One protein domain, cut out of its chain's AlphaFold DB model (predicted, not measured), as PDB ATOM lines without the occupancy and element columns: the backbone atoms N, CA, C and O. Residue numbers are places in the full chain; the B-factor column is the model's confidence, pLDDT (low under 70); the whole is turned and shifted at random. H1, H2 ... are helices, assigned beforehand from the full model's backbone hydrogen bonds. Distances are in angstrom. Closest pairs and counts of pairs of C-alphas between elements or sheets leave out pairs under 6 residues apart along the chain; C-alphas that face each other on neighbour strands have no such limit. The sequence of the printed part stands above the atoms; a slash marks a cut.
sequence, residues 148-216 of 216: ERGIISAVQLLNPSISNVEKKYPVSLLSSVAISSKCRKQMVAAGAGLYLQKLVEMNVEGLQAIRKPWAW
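Overview. This is residues 148 to 216 of the 216 residues of the protein "Vacuolar protein 8" of Cucumis melo var. makuwa (UniProt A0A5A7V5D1). Three short helices gather round a fourth, H1: H2 folds back beside it as a hairpin, H3 packs across it at a steep angle, and H4 meets its end. A tail, residues 202 to 216, winds back on the side away from H1. The printed part has 69 residues, 39 of them in the four named helices H1, H2, H3 and H4 in chain order, with no named strand; its class is all helix, and it is compact, with a radius of gyration of the C-alphas of 10.9 A and spans of 28 by 24 by 17 A.

Along the chain. H1, residues 148 to 157, starts at C-alpha (-462.791, 301.651, 26.572) and is 14.6 A long. H2, residues 168 to 177, is 14.8 A; H3, residues 181 to 189, 12.6 A; H4, residues 192 to 201, 14.3 A, ending at C-alpha (-467.098, 275.392, 34.221).

Arrangement. H1 and H2 touch as a helical hairpin, a shallow tilt of 27 degrees, opposite ways; their closest C-alphas, Ala 154 and Pro 170, are 5.7 A apart. H1 touches H3, a steep tilt of 49 degrees, the same way; the closest C-alphas are Val 155 and Met 187, 6.6 A. H1 and H4 only just touch, with 3 pairs of C-alphas within 8 A, only at their ends; Val 155 and Ala 192 are closest, C-alphas 5.5 A apart. H2 and H4 are only just apart, at 8.5 A. In each helix every O i to N i+4 pair is within hydrogen-bond range.

Size, cuts and confidence. The C-alphas farthest apart, Asn 164 and Ser 181, are 29.9 A apart. The printed part has no cut, and no link is long. Among residues with pLDDT under 70 are 202 to 216.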
ATOM      1  N   GLU A 148    -461.755 302.266  25.728       73.75
ATOM      2  CA  GLU A 148    -462.791 301.651  26.572       73.75
ATOM      3  C   GLU A 148    -463.680 300.667  25.801       73.75
ATOM      4  O   GLU A 148    -463.970 299.568  26.281       73.75
ATOM      5  N   ARG A 149    -464.057 301.022  24.569       73.19
ATOM      6  CA  ARG A 149    -464.879 300.165  23.707       73.19
ATOM      7  C   ARG A 149    -464.160 298.883  23.311       73.19
ATOM      8  O   ARG A 149    -464.802 297.841  23.191       73.19
ATOM      9  N   GLY A 150    -462.837 298.936  23.163       75.88
ATOM     10  CA  GLY A 150    -462.003 297.770  22.887       75.88
ATOM     11  C   GLY A 150    -462.042 296.765  24.036       75.88
ATOM     12  O   GLY A 150    -462.199 295.568  23.798       75.88
ATOM     13  N   ILE A 151    -461.989 297.249  25.281       78.62
ATOM     14  CA  ILE A 151    -462.074 296.410  26.487       78.62
ATOM     15  C   ILE A 151    -463.454 295.758  26.590       78.62
ATOM     16  O   ILE A 151    -463.544 294.542  26.760       78.62
ATOM     17  N   ILE A 152    -464.529 296.533  26.424       81.44
ATOM     18  CA  ILE A 152    -465.905 296.010  26.457       81.44
ATOM     19  C   ILE A 152    -466.110 294.968  25.351       81.44
ATOM     20  O   ILE A 152    -466.615 293.874  25.613       81.44
ATOM     21  N   SER A 153    -465.659 295.270  24.132       77.56
ATOM     22  CA  SER A 153    -465.729 294.348  22.997       77.56
ATOM     23  C   SER A 153    -465.001 293.043  23.297       77.56
ATOM     24  O   SER A 153    -465.567 291.971  23.104       77.56
ATOM     25  N   ALA A 154    -463.775 293.110  23.825       77.62
ATOM     26  CA  ALA A 154    -462.994 291.933  24.190       77.62
ATOM     27  C   ALA A 154    -463.684 291.080  25.269       77.62
ATOM     28  O   ALA A 154    -463.687 289.853  25.163       77.62
ATOM     29  N   VAL A 155    -464.337 291.707  26.254       82.12
ATOM     30  CA  VAL A 155    -465.147 291.000  27.259       82.12
ATOM     31  C   VAL A 155    -466.337 290.288  26.618       82.12
ATOM     32  O   VAL A 155    -466.591 289.126  26.927       82.12
ATOM     33  N   GLN A 156    -467.035 290.919  25.674       83.31
ATOM     34  CA  GLN A 156    -468.147 290.279  24.966       83.31
ATOM     35  C   GLN A 156    -467.702 289.052  24.155       83.31
ATOM     36  O   GLN A 156    -468.474 288.105  24.012       83.31
ATOM     37  N   LEU A 157    -466.453 289.015  23.669       76.69
ATOM     38  CA  LEU A 157    -465.897 287.841  22.980       76.69
ATOM     39  C   LEU A 157    -465.724 286.624  23.892       76.69
ATOM     40  O   LEU A 157    -465.670 285.498  23.386       76.69
ATOM     41  N   LEU A 158    -465.682 286.825  25.212       78.00
ATOM     42  CA  LEU A 158    -465.671 285.737  26.186       78.00
ATOM     43  C   LEU A 158    -467.012 285.011  26.272       78.00
ATOM     44  O   LEU A 158    -467.031 283.870  26.720       78.00
ATOM     45  N   ASN A 159    -468.112 285.621  25.818       83.31
ATOM     46  CA  ASN A 159    -469.436 285.019  25.910       83.31
ATOM     47  C   ASN A 159    -469.432 283.592  25.311       83.31
ATOM     48  O   ASN A 159    -469.140 283.442  24.117       83.31
ATOM     49  N   PRO A 160    -469.734 282.545  26.105       75.31
ATOM     50  CA  PRO A 160    -469.707 281.155  25.649       75.31
ATOM     51  C   PRO A 160    -470.650 280.867  24.479       75.31
ATOM     52  O   PRO A 160    -470.340 280.025  23.642       75.31
ATOM     53  N   SER A 161    -471.754 281.612  24.357       77.75
ATOM     54  CA  SER A 161    -472.700 281.482  23.238       77.75
ATOM     55  C   SER A 161    -472.091 281.866  21.882       77.75
ATOM     56  O   SER A 161    -472.673 281.588  20.838       77.75
ATOM     57  N   ILE A 162    -470.917 282.503  21.873       73.56
ATOM     58  CA  ILE A 162    -470.151 282.806  20.664       73.56
ATOM     59  C   ILE A 162    -469.169 281.650  20.415       73.56
ATOM     60  O   ILE A 162    -468.015 281.719  20.840       73.56
ATOM     61  N   SER A 163    -469.611 280.601  19.720       63.59
ATOM     62  CA  SER A 163    -468.831 279.373  19.471       63.59
ATOM     63  C   SER A 163    -467.658 279.552  18.505       63.59
ATOM     64  O   SER A 163    -466.689 278.806  18.562       63.59
ATOM     65  N   ASN A 164    -467.720 280.553  17.628       61.81
ATOM     66  CA  ASN A 164    -466.761 280.680  16.528       61.81
ATOM     67  C   ASN A 164    -465.478 281.422  16.920       61.81
ATOM     68  O   ASN A 164    -464.677 281.707  16.049       61.81
ATOM     69  N   VAL A 165    -465.267 281.766  18.195       63.16
ATOM     70  CA  VAL A 165    -464.074 282.492  18.663       63.16
ATOM     71  C   VAL A 165    -463.287 281.618  19.627       63.16
ATOM     72  O   VAL A 165    -463.796 281.251  20.684       63.16
ATOM     73  N   GLU A 166    -462.020 281.365  19.306       64.50
ATOM     74  CA  GLU A 166    -461.079 280.738  20.232       64.50
ATOM     75  C   GLU A 166    -460.878 281.620  21.473       64.50
ATOM     76  O   GLU A 166    -460.317 282.716  21.399       64.50
ATOM     77  N   LYS A 167    -461.343 281.144  22.631       71.44
ATOM     78  CA  LYS A 167    -461.432 281.937  23.869       71.44
ATOM     79  C   LYS A 167    -460.082 282.227  24.513       71.44
ATOM     80  O   LYS A 167    -459.954 283.252  25.172       71.44
ATOM     81  N   LYS A 168    -459.067 281.391  24.268       68.06
ATOM     82  CA  LYS A 168    -457.695 281.564  24.786       68.06
ATOM     83  C   LYS A 168    -457.124 282.953  24.502       68.06
ATOM     84  O   LYS A 168    -456.369 283.515  25.288       68.06
ATOM     85  N   TYR A 169    -457.523 283.527  23.377       66.06
ATOM     86  CA  TYR A 169    -456.982 284.778  22.928       66.06
ATOM     87  C   TYR A 169    -457.626 286.023  23.577       66.06
ATOM     88  O   TYR A 169    -456.862 286.829  24.106       66.06
ATOM     89  N   PRO A 170    -458.967 286.236  23.602       70.75
ATOM     90  CA  PRO A 170    -459.550 287.396  24.297       70.75
ATOM     91  C   PRO A 170    -459.204 287.373  25.780       70.75
ATOM     92  O   PRO A 170    -458.961 288.408  26.386       70.75
ATOM     93  N   VAL A 171    -459.080 286.175  26.334       73.38
ATOM     94  CA  VAL A 171    -458.550 285.921  27.665       73.38
ATOM     95  C   VAL A 171    -457.101 286.427  27.831       73.38
ATOM     96  O   VAL A 171    -456.799 287.100  28.819       73.38
ATOM     97  N   SER A 172    -456.208 286.167  26.868       68.69
ATOM     98  CA  SER A 172    -454.824 286.676  26.869       68.69
ATOM     99  C   SER A 172    -454.756 288.205  26.743       68.69
ATOM    100  O   SER A 172    -454.055 288.840  27.529       68.69
ATOM    101  N   LEU A 173    -455.539 288.804  25.838       72.38
ATOM    102  CA  LEU A 173    -455.671 290.263  25.700       72.38
ATOM    103  C   LEU A 173    -456.130 290.911  27.011       72.38
ATOM    104  O   LEU A 173    -455.537 291.871  27.492       72.38
ATOM    105  N   LEU A 174    -457.201 290.387  27.603       76.94
ATOM    106  CA  LEU A 174    -457.738 290.942  28.836       76.94
ATOM    107  C   LEU A 174    -456.752 290.790  30.001       76.94
ATOM    108  O   LEU A 174    -456.665 291.683  30.839       76.94
ATOM    109  N   SER A 175    -455.960 289.715  30.016       75.25
ATOM    110  CA  SER A 175    -454.892 289.514  31.002       75.25
ATOM    111  C   SER A 175    -453.761 290.532  30.866       75.25
ATOM    112  O   SER A 175    -453.262 290.995  31.888       75.25
ATOM    113  N   SER A 176    -453.390 290.941  29.646       70.06
ATOM    114  CA  SER A 176    -452.335 291.947  29.459       70.06
ATOM    115  C   SER A 176    -452.770 293.350  29.894       70.06
ATOM    116  O   SER A 176    -451.990 294.099  30.480       70.06
ATOM    117  N   VAL A 177    -454.047 293.704  29.712       74.25
ATOM    118  CA  VAL A 177    -454.575 295.015  30.142       74.25
ATOM    119  C   VAL A 177    -455.049 295.045  31.598       74.25
ATOM    120  O   VAL A 177    -455.226 296.130  32.159       74.25
ATOM    121  N   ALA A 178    -455.208 293.886  32.245       75.00
ATOM    122  CA  ALA A 178    -455.643 293.767  33.639       75.00
ATOM    123  C   ALA A 178    -454.674 294.401  34.651       75.00
ATOM    124  O   ALA A 178    -455.063 294.645  35.794       75.00
ATOM    125  N   ILE A 179    -453.442 294.731  34.248       73.25
ATOM    126  CA  ILE A 179    -452.476 295.471  35.075       73.25
ATOM    127  C   ILE A 179    -453.056 296.846  35.480       73.25
ATOM    128  O   ILE A 179    -452.870 297.302  36.612       73.25
ATOM    129  N   SER A 180    -453.854 297.474  34.607       77.19
ATOM    130  CA  SER A 180    -454.493 298.773  34.854       77.19
ATOM    131  C   SER A 180    -455.772 298.655  35.691       77.19
ATOM    132  O   SER A 180    -456.725 297.965  35.323       77.19
ATOM    133  N   SER A 181    -455.843 299.403  36.799       79.75
ATOM    134  CA  SER A 181    -457.024 299.437  37.680       79.75
ATOM    135  C   SER A 181    -458.279 299.969  36.980       79.75
ATOM    136  O   SER A 181    -459.382 299.494  37.256       79.75
ATOM    137  N   LYS A 182    -458.119 300.907  36.038       84.62
ATOM    138  CA  LYS A 182    -459.211 301.411  35.196       84.62
ATOM    139  C   LYS A 182    -459.779 300.297  34.317       84.62
ATOM    140  O   LYS A 182    -460.989 300.085  34.318       84.62
ATOM    141  N   CYS A 183    -458.910 299.558  33.626       80.38
ATOM    142  CA  CYS A 183    -459.327 298.477  32.736       80.38
ATOM    143  C   CYS A 183    -460.024 297.359  33.519       80.38
ATOM    144  O   CYS A 183    -461.083 296.907  33.096       80.38
ATOM    145  N   ARG A 184    -459.529 296.995  34.714       83.19
ATOM    146  CA  ARG A 184    -460.222 296.033  35.592       83.19
ATOM    147  C   ARG A 184    -461.656 296.463  35.911       83.19
ATOM    148  O   ARG A 184    -462.567 295.658  35.755       83.19
ATOM    149  N   LYS A 185    -461.887 297.727  36.288       85.62
ATOM    150  CA  LYS A 185    -463.246 298.240  36.564       85.62
ATOM    151  C   LYS A 185    -464.162 298.150  35.341       85.62
ATOM    152  O   LYS A 185    -465.300 297.705  35.464       85.62
ATOM    153  N   GLN A 186    -463.657 298.520  34.164       84.81
ATOM    154  CA  GLN A 186    -464.406 298.425  32.905       84.81
ATOM    155  C   GLN A 186    -464.763 296.976  32.566       84.81
ATOM    156  O   GLN A 186    -465.876 296.692  32.131       84.81
ATOM    157  N   MET A 187    -463.849 296.044  32.827       83.94
ATOM    158  CA  MET A 187    -464.108 294.625  32.631       83.94
ATOM    159  C   MET A 187    -465.203 294.075  33.551       83.94
ATOM    160  O   MET A 187    -466.042 293.301  33.087       83.94
ATOM    161  N   VAL A 188    -465.219 294.476  34.830       84.81
ATOM    162  CA  VAL A 188    -466.312 294.113  35.755       84.81
ATOM    163  C   VAL A 188    -467.634 294.650  35.242       84.81
ATOM    164  O   VAL A 188    -468.591 293.889  35.130       84.81
ATOM    165  N   ALA A 189    -467.673 295.937  34.888       86.69
ATOM    166  CA  ALA A 189    -468.882 296.587  34.394       86.69
ATOM    167  C   ALA A 189    -469.423 295.916  33.118       86.69
ATOM    168  O   ALA A 189    -470.632 295.817  32.938       86.69
ATOM    169  N   ALA A 190    -468.536 295.394  32.263       84.75
ATOM    170  CA  ALA A 190    -468.895 294.642  31.061       84.75
ATOM    171  C   ALA A 190    -469.297 293.172  31.324       84.75
ATOM    172  O   ALA A 190    -469.649 292.459  30.382       84.75
ATOM    173  N   GLY A 191    -469.243 292.697  32.573       86.56
ATOM    174  CA  GLY A 191    -469.675 291.352  32.960       86.56
ATOM    175  C   GLY A 191    -468.635 290.247  32.746       86.56
ATOM    176  O   GLY A 191    -469.005 289.077  32.647       86.56
ATOM    177  N   ALA A 192    -467.337 290.579  32.695       84.75
ATOM    178  CA  ALA A 192    -466.271 289.601  32.444       84.75
ATOM    179  C   ALA A 192    -466.287 288.417  33.422       84.75
ATOM    180  O   ALA A 192    -466.055 287.284  33.004       84.75
ATOM    181  N   GLY A 193    -466.612 288.659  34.698       81.69
ATOM    182  CA  GLY A 193    -466.670 287.617  35.727       81.69
ATOM    183  C   GLY A 193    -467.634 286.478  35.380       81.69
ATOM    184  O   GLY A 193    -467.253 285.315  35.462       81.69
ATOM    185  N   LEU A 194    -468.838 286.802  34.895       85.31
ATOM    186  CA  LEU A 194    -469.855 285.805  34.534       85.31
ATOM    187  C   LEU A 194    -469.419 284.943  33.343       85.31
ATOM    188  O   LEU A 194    -469.663 283.736  33.319       85.31
ATOM    189  N   TYR A 195    -468.774 285.553  32.345       83.62
ATOM    190  CA  TYR A 195    -468.275 284.815  31.187       83.62
ATOM    191  C   TYR A 195    -467.086 283.931  31.551       83.62
ATOM    192  O   TYR A 195    -467.062 282.768  31.161       83.62
ATOM    193  N   LEU A 196    -466.130 284.448  32.325       78.38
ATOM    194  CA  LEU A 196    -464.964 283.678  32.759       78.38
ATOM    195  C   LEU A 196    -465.363 282.495  33.645       78.38
ATOM    196  O   LEU A 196    -464.854 281.398  33.428       78.38
ATOM    197  N   GLN A 197    -466.305 282.682  34.574       80.94
ATOM    198  CA  GLN A 197    -466.817 281.600  35.414       80.94
ATOM    199  C   GLN A 197    -467.414 280.467  34.567       80.94
ATOM    200  O   GLN A 197    -466.995 279.319  34.700       80.94
ATOM    201  N   LYS A 198    -468.303 280.797  33.622       80.75
ATOM    202  CA  LYS A 198    -468.871 279.803  32.696       80.75
ATOM    203  C   LYS A 198    -467.812 279.110  31.841       80.75
ATOM    204  O   LYS A 198    -467.910 277.916  31.590       80.75
ATOM    205  N   LEU A 199    -466.795 279.836  31.374       75.19
ATOM    206  CA  LEU A 199    -465.720 279.238  30.580       75.19
ATOM    207  C   LEU A 199    -464.861 278.255  31.398       75.19
ATOM    208  O   LEU A 199    -464.394 277.258  30.845       75.19
ATOM    209  N   VAL A 200    -464.665 278.519  32.696       72.94
ATOM    210  CA  VAL A 200    -463.988 277.603  33.630       72.94
ATOM    211  C   VAL A 200    -464.839 276.356  33.882       72.94
ATOM    212  O   VAL A 200    -464.308 275.251  33.821       72.94
ATOM    213  N   GLU A 201    -466.148 276.512  34.087       76.44
ATOM    214  CA  GLU A 201    -467.098 275.392  34.221       76.44
ATOM    215  C   GLU A 201    -467.119 274.498  32.969       76.44
ATOM    216  O   GLU A 201    -467.263 273.283  33.068       76.44
ATOM    217  N   MET A 202    -466.907 275.087  31.789       68.31
ATOM    218  CA  MET A 202    -466.825 274.378  30.508       68.31
ATOM    219  C   MET A 202    -465.447 273.755  30.205       68.31
ATOM    220  O   MET A 202    -465.283 273.164  29.139       68.31
ATOM    221  N   ASN A 203    -464.457 273.885  31.099       62.62
ATOM    222  CA  ASN A 203    -463.088 273.365  30.951       62.62
ATOM    223  C   ASN A 203    -462.404 273.733  29.613       62.62
ATOM    224  O   ASN A 203    -461.740 272.905  28.989       62.62
ATOM    225  N   VAL A 204    -462.561 274.980  29.154       59.22
ATOM    226  CA  VAL A 204    -461.898 275.447  27.924       59.22
ATOM    227  C   VAL A 204    -460.375 275.507  28.139       59.22
ATOM    228  O   VAL A 204    -459.895 276.192  29.049       59.22
ATOM    229  N   GLU A 205    -459.607 274.800  27.299       49.28
ATOM    230  CA  GLU A 205    -458.137 274.753  27.356       49.28
ATOM    231  C   GLU A 205    -457.519 276.169  27.361       49.28
ATOM    232  O   GLU A 205    -457.833 277.013  26.518       49.28
ATOM    233  N   GLY A 206    -456.635 276.443  28.331       50.12
ATOM    234  CA  GLY A 206    -455.941 277.731  28.503       50.12
ATOM    235  C   GLY A 206    -456.369 278.578  29.713       50.12
ATOM    236  O   GLY A 206    -455.674 279.532  30.057       50.12
ATOM    237  N   LEU A 207    -457.455 278.231  30.416       50.84
ATOM    238  CA  LEU A 207    -457.944 279.001  31.580       50.84
ATOM    239  C   LEU A 207    -457.306 278.624  32.924       50.84
ATOM    240  O   LEU A 207    -457.454 279.352  33.904       50.84
ATOM    241  N   GLN A 208    -456.555 277.523  32.995       47.56
ATOM    242  CA  GLN A 208    -455.971 277.072  34.263       47.56
ATOM    243  C   GLN A 208    -454.875 278.012  34.799       47.56
ATOM    244  O   GLN A 208    -454.710 278.139  36.011       47.56
ATOM    245  N   ALA A 209    -454.194 278.760  33.921       46.12
ATOM    246  CA  ALA A 209    -453.186 279.755  34.306       46.12
ATOM    247  C   ALA A 209    -453.786 281.054  34.890       46.12
ATOM    248  O   ALA A 209    -453.078 281.888  35.451       46.12
ATOM    249  N   ILE A 210    -455.104 281.232  34.779       49.94
ATOM    250  CA  ILE A 210    -455.801 282.514  34.981       49.94
ATOM    251  C   ILE A 210    -456.505 282.551  36.336       49.94
ATOM    252  O   ILE A 210    -456.948 283.594  36.802       49.94
ATOM    253  N   ARG A 211    -456.498 281.432  37.062       44.12
ATOM    254  CA  ARG A 211    -457.077 281.344  38.404       44.12
ATOM    255  C   ARG A 211    -456.380 282.235  39.440       44.12
ATOM    256  O   ARG A 211    -456.985 282.545  40.457       44.12
ATOM    257  N   LYS A 212    -455.116 282.625  39.220       43.59
ATOM    258  CA  LYS A 212    -454.323 283.399  40.196       43.59
ATOM    259  C   LYS A 212    -454.318 284.924  39.977       43.59
ATOM    260  O   LYS A 212    -454.379 285.622  40.980       43.59
ATOM    261  N   PRO A 213    -454.300 285.470  38.742       41.12
ATOM    262  CA  PRO A 213    -454.311 286.928  38.541       41.12
ATOM    263  C   PRO A 213    -455.678 287.614  38.732       41.12
ATOM    264  O   PRO A 213    -455.737 288.838  38.735       41.12
ATOM    265  N   TRP A 214    -456.769 286.848  38.856       47.41
ATOM    266  CA  TRP A 214    -458.153 287.352  38.802       47.41
ATOM    267  C   TRP A 214    -458.949 287.135  40.096       47.41
ATOM    268  O   TRP A 214    -460.180 287.151  40.078       47.41
ATOM    269  N   ALA A 215    -458.257 286.915  41.216       40.59
ATOM    270  CA  ALA A 215    -458.869 287.027  42.534       40.59
ATOM    271  C   ALA A 215    -459.158 288.517  42.794       40.59
ATOM    272  O   ALA A 215    -458.226 289.317  42.860       40.59
ATOM    273  N   TRP A 216    -460.441 288.874  42.823       49.12
ATOM    274  CA  TRP A 216    -460.925 290.212  43.171       49.12
ATOM    275  C   TRP A 216    -460.736 290.494  44.656       49.12
ATOM    276  O   TRP A 216    -460.936 289.546  45.450       49.12
TER     277      TRP A 216